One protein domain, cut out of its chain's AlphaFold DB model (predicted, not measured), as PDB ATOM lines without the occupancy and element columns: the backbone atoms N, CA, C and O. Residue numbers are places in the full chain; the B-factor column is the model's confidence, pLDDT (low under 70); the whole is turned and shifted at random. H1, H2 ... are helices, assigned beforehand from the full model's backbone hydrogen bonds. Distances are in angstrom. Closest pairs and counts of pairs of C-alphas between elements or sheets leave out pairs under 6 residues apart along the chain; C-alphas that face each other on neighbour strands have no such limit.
ATOM      1  N   GLN A   4      -6.297 -14.258 -27.114       64.06
ATOM      2  CA  GLN A   4      -7.100 -14.881 -26.060       64.06
ATOM      3  C   GLN A   4      -7.725 -13.862 -25.094       64.06
ATOM      4  O   GLN A   4      -8.874 -14.046 -24.688       64.06
ATOM      5  N   LYS A   5      -7.021 -12.765 -24.768       47.81
ATOM      6  CA  LYS A   5      -7.572 -11.684 -23.929       47.81
ATOM      7  C   LYS A   5      -8.726 -10.972 -24.637       47.81
ATOM      8  O   LYS A   5      -9.779 -10.785 -24.032       47.81
ATOM      9  N   ILE A   6      -8.567 -10.695 -25.932       55.53
ATOM     10  CA  ILE A   6      -9.605 -10.089 -26.781       55.53
ATOM     11  C   ILE A   6     -10.839 -11.007 -26.847       55.53
ATOM     12  O   ILE A   6     -11.960 -10.582 -26.589       55.53
ATOM     13  N   ARG A   7     -10.650 -12.317 -27.064       60.97
ATOM     14  CA  ARG A   7     -11.759 -13.294 -27.089       60.97
ATOM     15  C   ARG A   7     -12.496 -13.448 -25.756       60.97
ATOM     16  O   ARG A   7     -13.657 -13.855 -25.758       60.97
ATOM     17  N   LYS A   8     -11.837 -13.206 -24.619       55.47
ATOM     18  CA  LYS A   8     -12.461 -13.263 -23.286       55.47
ATOM     19  C   LYS A   8     -13.282 -11.999 -23.014       55.47
ATOM     20  O   LYS A   8     -14.416 -12.119 -22.561       55.47
ATOM     21  N   PHE A   9     -12.750 -10.833 -23.386       45.59
ATOM     22  CA  PHE A   9     -13.453  -9.550 -23.338       45.59
ATOM     23  C   PHE A   9     -14.719  -9.561 -24.212       45.59
ATOM     24  O   PHE A   9     -15.816  -9.317 -23.710       45.59
ATOM     25  N   ASN A  10     -14.608 -10.008 -25.467       50.00
ATOM     26  CA  ASN A  10     -15.747 -10.070 -26.391       50.00
ATOM     27  C   ASN A  10     -16.853 -11.017 -25.891       50.00
ATOM     28  O   ASN A  10     -18.036 -10.761 -26.100       50.00
ATOM     29  N   ARG A  11     -16.502 -12.098 -25.180       60.97
ATOM     30  CA  ARG A  11     -17.481 -13.035 -24.592       60.97
ATOM     31  C   ARG A  11     -18.246 -12.440 -23.414       60.97
ATOM     32  O   ARG A  11     -19.420 -12.753 -23.240       60.97
ATOM     33  N   TYR A  12     -17.581 -11.612 -22.614       55.72
ATOM     34  CA  TYR A  12     -18.196 -10.928 -21.480       55.72
ATOM     35  C   TYR A  12     -19.245  -9.917 -21.959       55.72
ATOM     36  O   TYR A  12     -20.401  -9.998 -21.550       55.72
ATOM     37  N   TYR A  13     -18.884  -9.069 -22.926       49.50
ATOM     38  CA  TYR A  13     -19.810  -8.118 -23.548       49.50
ATOM     39  C   TYR A  13     -20.963  -8.806 -24.287       49.50
ATOM     40  O   TYR A  13     -22.115  -8.424 -24.109       49.50
ATOM     41  N   THR A  14     -20.682  -9.890 -25.020       53.56
ATOM     42  CA  THR A  14     -21.726 -10.696 -25.684       53.56
ATOM     43  C   THR A  14     -22.733 -11.263 -24.677       53.56
ATOM     44  O   THR A  14     -23.925 -11.329 -24.964       53.56
ATOM     45  N   ARG A  15     -22.282 -11.667 -23.481       57.22
ATOM     46  CA  ARG A  15     -23.172 -12.187 -22.435       57.22
ATOM     47  C   ARG A  15     -24.041 -11.088 -21.828       57.22
ATOM     48  O   ARG A  15     -25.217 -11.337 -21.599       57.22
ATOM     49  N   ILE A  16     -23.487  -9.902 -21.583       54.12
ATOM     50  CA  ILE A  16     -24.236  -8.764 -21.027       54.12
ATOM     51  C   ILE A  16     -25.275  -8.262 -22.033       54.12
ATOM     52  O   ILE A  16     -26.450  -8.161 -21.688       54.12
ATOM     53  N   LEU A  17     -24.875  -8.041 -23.288       56.84
ATOM     54  CA  LEU A  17     -25.795  -7.643 -24.356       56.84
ATOM     55  C   LEU A  17     -26.868  -8.711 -24.600       56.84
ATOM     56  O   LEU A  17     -28.042  -8.376 -24.686       56.84
ATOM     57  N   GLY A  18     -26.503 -10.000 -24.584       54.72
ATOM     58  CA  GLY A  18     -27.447 -11.115 -24.728       54.72
ATOM     59  C   GLY A  18     -28.479 -11.246 -23.596       54.72
ATOM     60  O   GLY A  18     -29.524 -11.866 -23.792       54.72
ATOM     61  N   ILE A  19     -28.206 -10.687 -22.412       54.34
ATOM     62  CA  ILE A  19     -29.154 -10.641 -21.287       54.34
ATOM     63  C   ILE A  19     -30.154  -9.494 -21.469       54.34
ATOM     64  O   ILE A  19     -31.345  -9.694 -21.231       54.34
ATOM     65  N   PHE A  20     -29.692  -8.325 -21.923       50.88
ATOM     66  CA  PHE A  20     -30.570  -7.196 -22.245       50.88
ATOM     67  C   PHE A  20     -31.423  -7.465 -23.494       50.88
ATOM     68  O   PHE A  20     -32.600  -7.120 -23.511       50.88
ATOM     69  N   ASP A  21     -30.877  -8.171 -24.484       52.50
ATOM     70  CA  ASP A  21     -31.542  -8.537 -25.740       52.50
ATOM     71  C   ASP A  21     -32.853  -9.306 -25.567       52.50
ATOM     72  O   ASP A  21     -33.772  -9.157 -26.363       52.50
ATOM     73  N   LYS A  22     -32.954 -10.151 -24.539       52.91
ATOM     74  CA  LYS A  22     -34.072 -11.094 -24.405       52.91
ATOM     75  C   LYS A  22     -35.351 -10.494 -23.815       52.91
ATOM     76  O   LYS A  22     -36.306 -11.242 -23.628       52.91
ATOM     77  N   LYS A  23     -35.372  -9.210 -23.439       51.16
ATOM     78  CA  LYS A  23     -36.420  -8.683 -22.542       51.16
ATOM     79  C   LYS A  23     -37.044  -7.338 -22.918       51.16
ATOM     80  O   LYS A  23     -37.783  -6.804 -22.098       51.16
ATOM     81  N   VAL A  24     -36.767  -6.759 -24.087       50.06
ATOM     82  CA  VAL A  24     -37.085  -5.327 -24.267       50.06
ATOM     83  C   VAL A  24     -38.527  -5.059 -24.703       50.06
ATOM     84  O   VAL A  24     -39.114  -4.102 -24.219       50.06
ATOM     85  N   PHE A  25     -39.161  -5.917 -25.503       41.75
ATOM     86  CA  PHE A  25     -40.587  -5.793 -25.841       41.75
ATOM     87  C   PHE A  25     -41.169  -7.192 -26.074       41.75
ATOM     88  O   PHE A  25     -40.409  -8.101 -26.372       41.75
ATOM     89  N   ASN A  26     -42.487  -7.394 -25.970       45.19
ATOM     90  CA  ASN A  26     -43.208  -8.665 -26.234       45.19
ATOM     91  C   ASN A  26     -43.046  -9.236 -27.672       45.19
ATOM     92  O   ASN A  26     -43.847 -10.043 -28.136       45.19
ATOM     93  N   LEU A  27     -42.023  -8.801 -28.397       49.44
ATOM     94  CA  LEU A  27     -41.578  -9.301 -29.680       49.44
ATOM     95  C   LEU A  27     -40.320 -10.138 -29.423       49.44
ATOM     96  O   LEU A  27     -39.459  -9.741 -28.645       49.44
ATOM     97  N   ASN A  28     -40.169 -11.273 -30.106       53.97
ATOM     98  CA  ASN A  28     -38.985 -12.144 -30.011       53.97
ATOM     99  C   ASN A  28     -37.695 -11.507 -30.591       53.97
ATOM    100  O   ASN A  28     -36.784 -12.225 -31.017       53.97
ATOM    101  N   TYR A  29     -37.634 -10.172 -30.628       56.44
ATOM    102  CA  TYR A  29     -36.561  -9.376 -31.190       56.44
ATOM    103  C   TYR A  29     -35.820  -8.579 -30.126       56.44
ATOM    104  O   TYR A  29     -36.388  -7.925 -29.252       56.44
ATOM    105  N   SER A  30     -34.514  -8.623 -30.282       67.88
ATOM    106  CA  SER A  30     -33.515  -7.869 -29.558       67.88
ATOM    107  C   SER A  30     -33.639  -6.359 -29.825       67.88
ATOM    108  O   SER A  30     -33.991  -5.932 -30.926       67.88
ATOM    109  N   MET A  31     -33.298  -5.512 -28.844       68.81
ATOM    110  CA  MET A  31     -33.232  -4.051 -29.050       68.81
ATOM    111  C   MET A  31     -32.237  -3.687 -30.163       68.81
ATOM    112  O   MET A  31     -32.428  -2.725 -30.907       68.81
ATOM    113  N   ILE A  32     -31.174  -4.478 -30.297       74.50
ATOM    114  CA  ILE A  32     -30.179  -4.329 -31.357       74.50
ATOM    115  C   ILE A  32     -30.739  -4.763 -32.714       74.50
ATOM    116  O   ILE A  32     -30.507  -4.060 -33.693       74.50
ATOM    117  N   GLU A  33     -31.515  -5.847 -32.791       77.56
ATOM    118  CA  GLU A  33     -32.202  -6.264 -34.025       77.56
ATOM    119  C   GLU A  33     -33.117  -5.160 -34.559       77.56
ATOM    120  O   GLU A  33     -33.046  -4.815 -35.738       77.56
ATOM    121  N   MET A  34     -33.902  -4.537 -33.678       82.00
ATOM    122  CA  MET A  34     -34.765  -3.410 -34.044       82.00
ATOM    123  C   MET A  34     -33.971  -2.189 -34.514       82.00
ATOM    124  O   MET A  34     -34.346  -1.554 -35.501       82.00
ATOM    125  N   ARG A  35     -32.845  -1.867 -33.860       85.00
ATOM    126  CA  ARG A  35     -31.956  -0.787 -34.323       85.00
ATOM    127  C   ARG A  35     -31.373  -1.095 -35.703       85.00
ATOM    128  O   ARG A  35     -31.388  -0.214 -36.554       85.00
ATOM    129  N   ILE A  36     -30.912  -2.324 -35.943       87.25
ATOM    130  CA  ILE A  36     -30.357  -2.750 -37.237       87.25
ATOM    131  C   ILE A  36     -31.411  -2.638 -38.342       87.25
ATOM    132  O   ILE A  36     -31.144  -2.017 -39.367       87.25
ATOM    133  N   LEU A  37     -32.613  -3.183 -38.128       86.94
ATOM    134  CA  LEU A  37     -33.713  -3.099 -39.096       86.94
ATOM    135  C   LEU A  37     -34.109  -1.647 -39.381       86.94
ATOM    136  O   LEU A  37     -34.273  -1.269 -40.541       86.94
ATOM    137  N   GLY A  38     -34.202  -0.818 -38.339       84.69
ATOM    138  CA  GLY A  38     -34.497   0.604 -38.484       84.69
ATOM    139  C   GLY A  38     -33.453   1.345 -39.321       84.69
ATOM    140  O   GLY A  38     -33.819   2.163 -40.162       84.69
ATOM    141  N   GLU A  39     -32.165   1.052 -39.133       87.75
ATOM    142  CA  GLU A  39     -31.102   1.680 -39.925       87.75
ATOM    143  C   GLU A  39     -31.066   1.198 -41.376       87.75
ATOM    144  O   GLU A  39     -30.899   2.019 -42.276       87.75
ATOM    145  N   ILE A  40     -31.275  -0.100 -41.620       89.44
ATOM    146  CA  ILE A  40     -31.376  -0.657 -42.980       89.44
ATOM    147  C   ILE A  40     -32.577  -0.059 -43.721       89.44
ATOM    148  O   ILE A  40     -32.466   0.289 -44.893       89.44
ATOM    149  N   SER A  41     -33.710   0.108 -43.033       86.44
ATOM    150  CA  SER A  41     -34.917   0.699 -43.613       86.44
ATOM    151  C   SER A  41     -34.750   2.183 -43.944       86.44
ATOM    152  O   SER A  41     -35.259   2.629 -44.970       86.44
ATOM    153  N   ARG A  42     -34.038   2.951 -43.106       87.81
ATOM    154  CA  ARG A  42     -33.766   4.377 -43.360       87.81
ATOM    155  C   ARG A  42     -32.698   4.607 -44.427       87.81
ATOM    156  O   ARG A  42     -32.750   5.619 -45.116       87.81
ATOM    157  N   ASN A  43     -31.740   3.691 -44.556       85.56
ATOM    158  CA  ASN A  43     -30.590   3.822 -45.445       85.56
ATOM    159  C   ASN A  43     -30.504   2.610 -46.381       85.56
ATOM    160  O   ASN A  43     -29.733   1.674 -46.146       85.56
ATOM    161  N   SER A  44     -31.287   2.630 -47.463       79.94
ATOM    162  CA  SER A  44     -31.260   1.572 -48.479       79.94
ATOM    163  C   SER A  44     -29.843   1.382 -49.029       79.94
ATOM    164  O   SER A  44     -29.220   2.338 -49.494       79.94
ATOM    165  N   GLY A  45     -29.327   0.152 -48.978       81.75
ATOM    166  CA  GLY A  45     -27.973  -0.171 -49.440       81.75
ATOM    167  C   GLY A  45     -26.855   0.121 -48.431       81.75
ATOM    168  O   GLY A  45     -25.679   0.067 -48.798       81.75
ATOM    169  N   ILE A  46     -27.179   0.408 -47.161       88.88
ATOM    170  CA  ILE A  46     -26.167   0.550 -46.106       88.88
ATOM    171  C   ILE A  46     -25.291  -0.707 -46.008       88.88
ATOM    172  O   ILE A  46     -25.766  -1.844 -45.987       88.88
ATOM    173  N   THR A  47     -23.975  -0.507 -45.939       90.94
ATOM    174  CA  THR A  47     -23.039  -1.630 -45.841       90.94
ATOM    175  C   THR A  47     -22.941  -2.140 -44.407       90.94
ATOM    176  O   THR A  47     -23.052  -1.378 -43.444       90.94
ATOM    177  N   ALA A  48     -22.623  -3.427 -44.249       87.81
ATOM    178  CA  ALA A  48     -22.365  -4.005 -42.931       87.81
ATOM    179  C   ALA A  48     -21.228  -3.283 -42.182       87.81
ATOM    180  O   ALA A  48     -21.304  -3.131 -40.968       87.81
ATOM    181  N   ASN A  49     -20.198  -2.793 -42.884       87.25
ATOM    182  CA  ASN A  49     -19.122  -2.021 -42.254       87.25
ATOM    183  C   ASN A  49     -19.641  -0.677 -41.710       87.25
ATOM    184  O   ASN A  49     -19.326  -0.309 -40.581       87.25
ATOM    185  N   THR A  50     -20.482   0.032 -42.469       88.50
ATOM    186  CA  THR A  50     -21.104   1.281 -42.002       88.50
ATOM    187  C   THR A  50     -21.979   1.031 -40.773       88.50
ATOM    188  O   THR A  50     -21.876   1.761 -39.792       88.50
ATOM    189  N   LEU A  51     -22.771  -0.048 -40.783       88.00
ATOM    190  CA  LEU A  51     -23.578  -0.468 -39.634       88.00
ATOM    191  C   LEU A  51     -22.726  -0.766 -38.393       88.00
ATOM    192  O   LEU A  51     -23.114  -0.361 -37.302       88.00
ATOM    193  N   THR A  52     -21.567  -1.430 -38.533       83.00
ATOM    194  CA  THR A  52     -20.684  -1.684 -37.376       83.00
ATOM    195  C   THR A  52     -20.191  -0.400 -36.726       83.00
ATOM    196  O   THR A  52     -20.211  -0.301 -35.504       83.00
ATOM    197  N   THR A  53     -19.788   0.589 -37.529       84.25
ATOM    198  CA  THR A  53     -19.295   1.873 -37.020       84.25
ATOM    199  C   THR A  53     -20.420   2.695 -36.403       84.25
ATOM    200  O   THR A  53     -20.243   3.270 -35.338       84.25
ATOM    201  N   TYR A  54     -21.584   2.735 -37.051       83.44
ATOM    202  CA  TYR A  54     -22.712   3.546 -36.598       83.44
ATOM    203  C   TYR A  54     -23.364   3.007 -35.316       83.44
ATOM    204  O   TYR A  54     -23.785   3.775 -34.454       83.44
ATOM    205  N   LEU A  55     -23.455   1.681 -35.176       81.56
ATOM    206  CA  LEU A  55     -24.068   1.044 -34.007       81.56
ATOM    207  C   LEU A  55     -23.072   0.750 -32.878       81.56
ATOM    208  O   LEU A  55     -23.519   0.321 -31.816       81.56
ATOM    209  N   ASP A  56     -21.776   0.984 -33.107       79.06
ATOM    210  CA  ASP A  56     -20.667   0.658 -32.199       79.06
ATOM    211  C   ASP A  56     -20.722  -0.802 -31.710       79.06
ATOM    212  O   ASP A  56     -20.731  -1.108 -30.518       79.06
ATOM    213  N   ILE A  57     -20.832  -1.732 -32.666       78.12
ATOM    214  CA  ILE A  57     -20.892  -3.174 -32.397       78.12
ATOM    215  C   ILE A  57     -19.835  -3.939 -33.183       78.12
ATOM    216  O   ILE A  57     -19.522  -3.637 -34.337       78.12
ATOM    217  N   ASP A  58     -19.329  -5.013 -32.578       77.94
ATOM    218  CA  ASP A  58     -18.357  -5.884 -33.223       77.94
ATOM    219  C   ASP A  58     -18.907  -6.509 -34.511       77.94
ATOM    220  O   ASP A  58     -20.004  -7.079 -34.549       77.94
ATOM    221  N   LYS A  59     -18.066  -6.551 -35.549       78.44
ATOM    222  CA  LYS A  59     -18.383  -7.172 -36.845       78.44
ATOM    223  C   LYS A  59     -18.884  -8.611 -36.728       78.44
ATOM    224  O   LYS A  59     -19.814  -9.004 -37.428       78.44
ATOM    225  N   SER A  60     -18.296  -9.405 -35.831       78.25
ATOM    226  CA  SER A  60     -18.727 -10.791 -35.606       78.25
ATOM    227  C   SER A  60     -20.110 -10.893 -34.970       78.25
ATOM    228  O   SER A  60     -20.793 -11.889 -35.184       78.25
ATOM    229  N   TYR A  61     -20.516  -9.914 -34.162       77.31
ATOM    230  CA  TYR A  61     -21.841  -9.893 -33.553       77.31
ATOM    231  C   TYR A  61     -22.888  -9.418 -34.561       77.31
ATOM    232  O   TYR A  61     -23.861 -10.136 -34.778       77.31
ATOM    233  N   LEU A  62     -22.618  -8.319 -35.279       84.50
ATOM    234  CA  LEU A  62     -23.486  -7.853 -36.363       84.50
ATOM    235  C   LEU A  62     -23.720  -8.951 -37.408       84.50
ATOM    236  O   LEU A  62     -24.859  -9.174 -37.796       84.50
ATOM    237  N   SER A  63     -22.676  -9.683 -37.816       84.81
ATOM    238  CA  SER A  63     -22.816 -10.778 -38.788       84.81
ATOM    239  C   SER A  63     -23.834 -11.827 -38.342       84.81
ATOM    240  O   SER A  63     -24.695 -12.192 -39.128       84.81
ATOM    241  N   ARG A  64     -23.784 -12.271 -37.076       84.38
ATOM    242  CA  ARG A  64     -24.729 -13.276 -36.557       84.38
ATOM    243  C   ARG A  64     -26.169 -12.777 -36.586       84.38
ATOM    244  O   ARG A  64     -27.074 -13.560 -36.852       84.38
ATOM    245  N   ILE A  65     -26.374 -11.494 -36.300       84.06
ATOM    246  CA  ILE A  65     -27.706 -10.890 -36.326       84.06
ATOM    247  C   ILE A  65     -28.199 -10.736 -37.760       84.06
ATOM    248  O   ILE A  65     -29.323 -11.126 -38.053       84.06
ATOM    249  N   LEU A  66     -27.360 -10.231 -38.668       88.81
ATOM    250  CA  LEU A  66     -27.705 -10.137 -40.086       88.81
ATOM    251  C   LEU A  66     -28.037 -11.515 -40.667       88.81
ATOM    252  O   LEU A  66     -29.012 -11.629 -41.395       88.81
ATOM    253  N   ASP A  67     -27.281 -12.559 -40.317       85.62
ATOM    254  CA  ASP A  67     -27.573 -13.932 -40.741       85.62
ATOM    255  C   ASP A  67     -28.933 -14.411 -40.206       85.62
ATOM    256  O   ASP A  67     -29.731 -14.944 -40.973       85.62
ATOM    257  N   LYS A  68     -29.253 -14.144 -38.932       83.69
ATOM    258  CA  LYS A  68     -30.575 -14.453 -38.358       83.69
ATOM    259  C   LYS A  68     -31.706 -13.708 -39.081       83.69
ATOM    260  O   LYS A  68     -32.730 -14.314 -39.378       83.69
ATOM    261  N   LEU A  69     -31.528 -12.418 -39.370       85.44
ATOM    262  CA  LEU A  69     -32.523 -11.597 -40.070       85.44
ATOM    263  C   LEU A  69     -32.696 -12.013 -41.539       85.44
ATOM    264  O   LEU A  69     -33.812 -11.964 -42.045       85.44
ATOM    265  N   LEU A  70     -31.620 -12.455 -42.201       89.62
ATOM    266  CA  LEU A  70     -31.654 -13.033 -43.549       89.62
ATOM    267  C   LEU A  70     -32.414 -14.358 -43.569       89.62
ATOM    268  O   LEU A  70     -33.249 -14.562 -44.434       89.62
ATOM    269  N   THR A  71     -32.146 -15.255 -42.614       88.12
ATOM    270  CA  THR A  71     -32.870 -16.535 -42.503       88.12
ATOM    271  C   THR A  71     -34.353 -16.342 -42.175       88.12
ATOM    272  O   THR A  71     -35.161 -17.205 -42.491       88.12
ATOM    273  N   ALA A  72     -34.711 -15.223 -41.545       86.19
ATOM    274  CA  ALA A  72     -36.094 -14.852 -41.270       86.19
ATOM    275  C   ALA A  72     -36.741 -13.998 -42.383       86.19
ATOM    276  O   ALA A  72     -37.826 -13.465 -42.167       86.19
ATOM    277  N   ASP A  73     -36.078 -13.840 -43.537       87.19
ATOM    278  CA  ASP A  73     -36.541 -13.078 -44.707       87.19
ATOM    279  C   ASP A  73     -36.886 -11.595 -44.440       87.19
ATOM    280  O   ASP A  73     -37.625 -10.963 -45.196       87.19
TER     281      ASP A  73
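AT A GLANCE: This is residues 4 to 73 of the 83 residues of the protein "Predicted transcriptional regulator" of Staphylococcus gallinarum (UniProt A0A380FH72). Three shorter helices, H2, H3 and H4, form a small cluster, set at large angles to one another with few close contacts, and the longest helix, H1, reaches away from it like an arm. The first residues of H1, 4 to 9, stick out at one end, and residues 41 to 47, the turn from H2 towards H3, stick out at another, while residues 22 to 30 fold the chain back from H1 into H2. The printed part has 70 residues with four named helices, in the order H1, H2, H3, H4, and no named strand: the class is all helix. The whole is compact, with a radius of gyration of the C-alphas of 12.6 A, and spans 37 by 30 by 21 A.

HOW THE PARTS SIT: Start with H1, residues 4 to 21, and look at where its last residues touch the first of H2, residues 31 to 42. The two only just touch, with 3 pairs of C-alphas within 8 A, through residues 20 to 21 and 31 to 32 alone; the closest C-alphas, those of Asp 21 and Met 31, are 5.8 A apart, and the lines stand about perpendicular at 86 degrees. Next comes H3, residues 48 to 55, close to H2 but not clearly touching it: the closest C-alphas, of Ile 36 and Leu 51, are 7.5 A apart, at a steep tilt of 63 degrees, opposite ways. H3 touches H4, residues 59 to 71, which meets it with residues 59 to 63 alone; the closest C-alphas, of Thr 52 and Lys 59, are 6.0 A apart, at a steep tilt of 68 degrees, only just short of about perpendicular, opposite ways. H4 is close to H2 but not clearly touching it, with the closest C-alphas, of Glu 33 and Ile 65, 6.8 A apart. H1 and H4 are also close but not clearly touching, with the C-alphas of Thr 14 and Tyr 61 closest at 7.9 A; H1 and H3 are apart. In H1, H2 and H3 every O i to N i+4 pair is within hydrogen-bond range; in H4, 8 of 9 are.

IN THESE COORDINATES: Find C-alpha 4 at (-7.100, -14.881, -26.060); from there H1 runs 25.3 A to C-alpha 21. Pick up H2 at C-alpha 31, (-33.232, -4.051, -29.050), and follow it 16.6 A to C-alpha 42. H3 covers 10.4 A from Ala 48 to Leu 55. H4 covers 18.2 A from Lys 59 to C-alpha 71 at (-32.870, -16.535, -42.503).

THE WHOLE: The two C-alphas farthest apart, those of Gln 4 and Arg 42, are 37.2 A apart. The printed part has no cut; the links H2 to H3 and H3 to H4 are tight, and H1 to H2 is short. The mean pLDDT of the printed part is 72.3, and residues 4 to 31 are under 70.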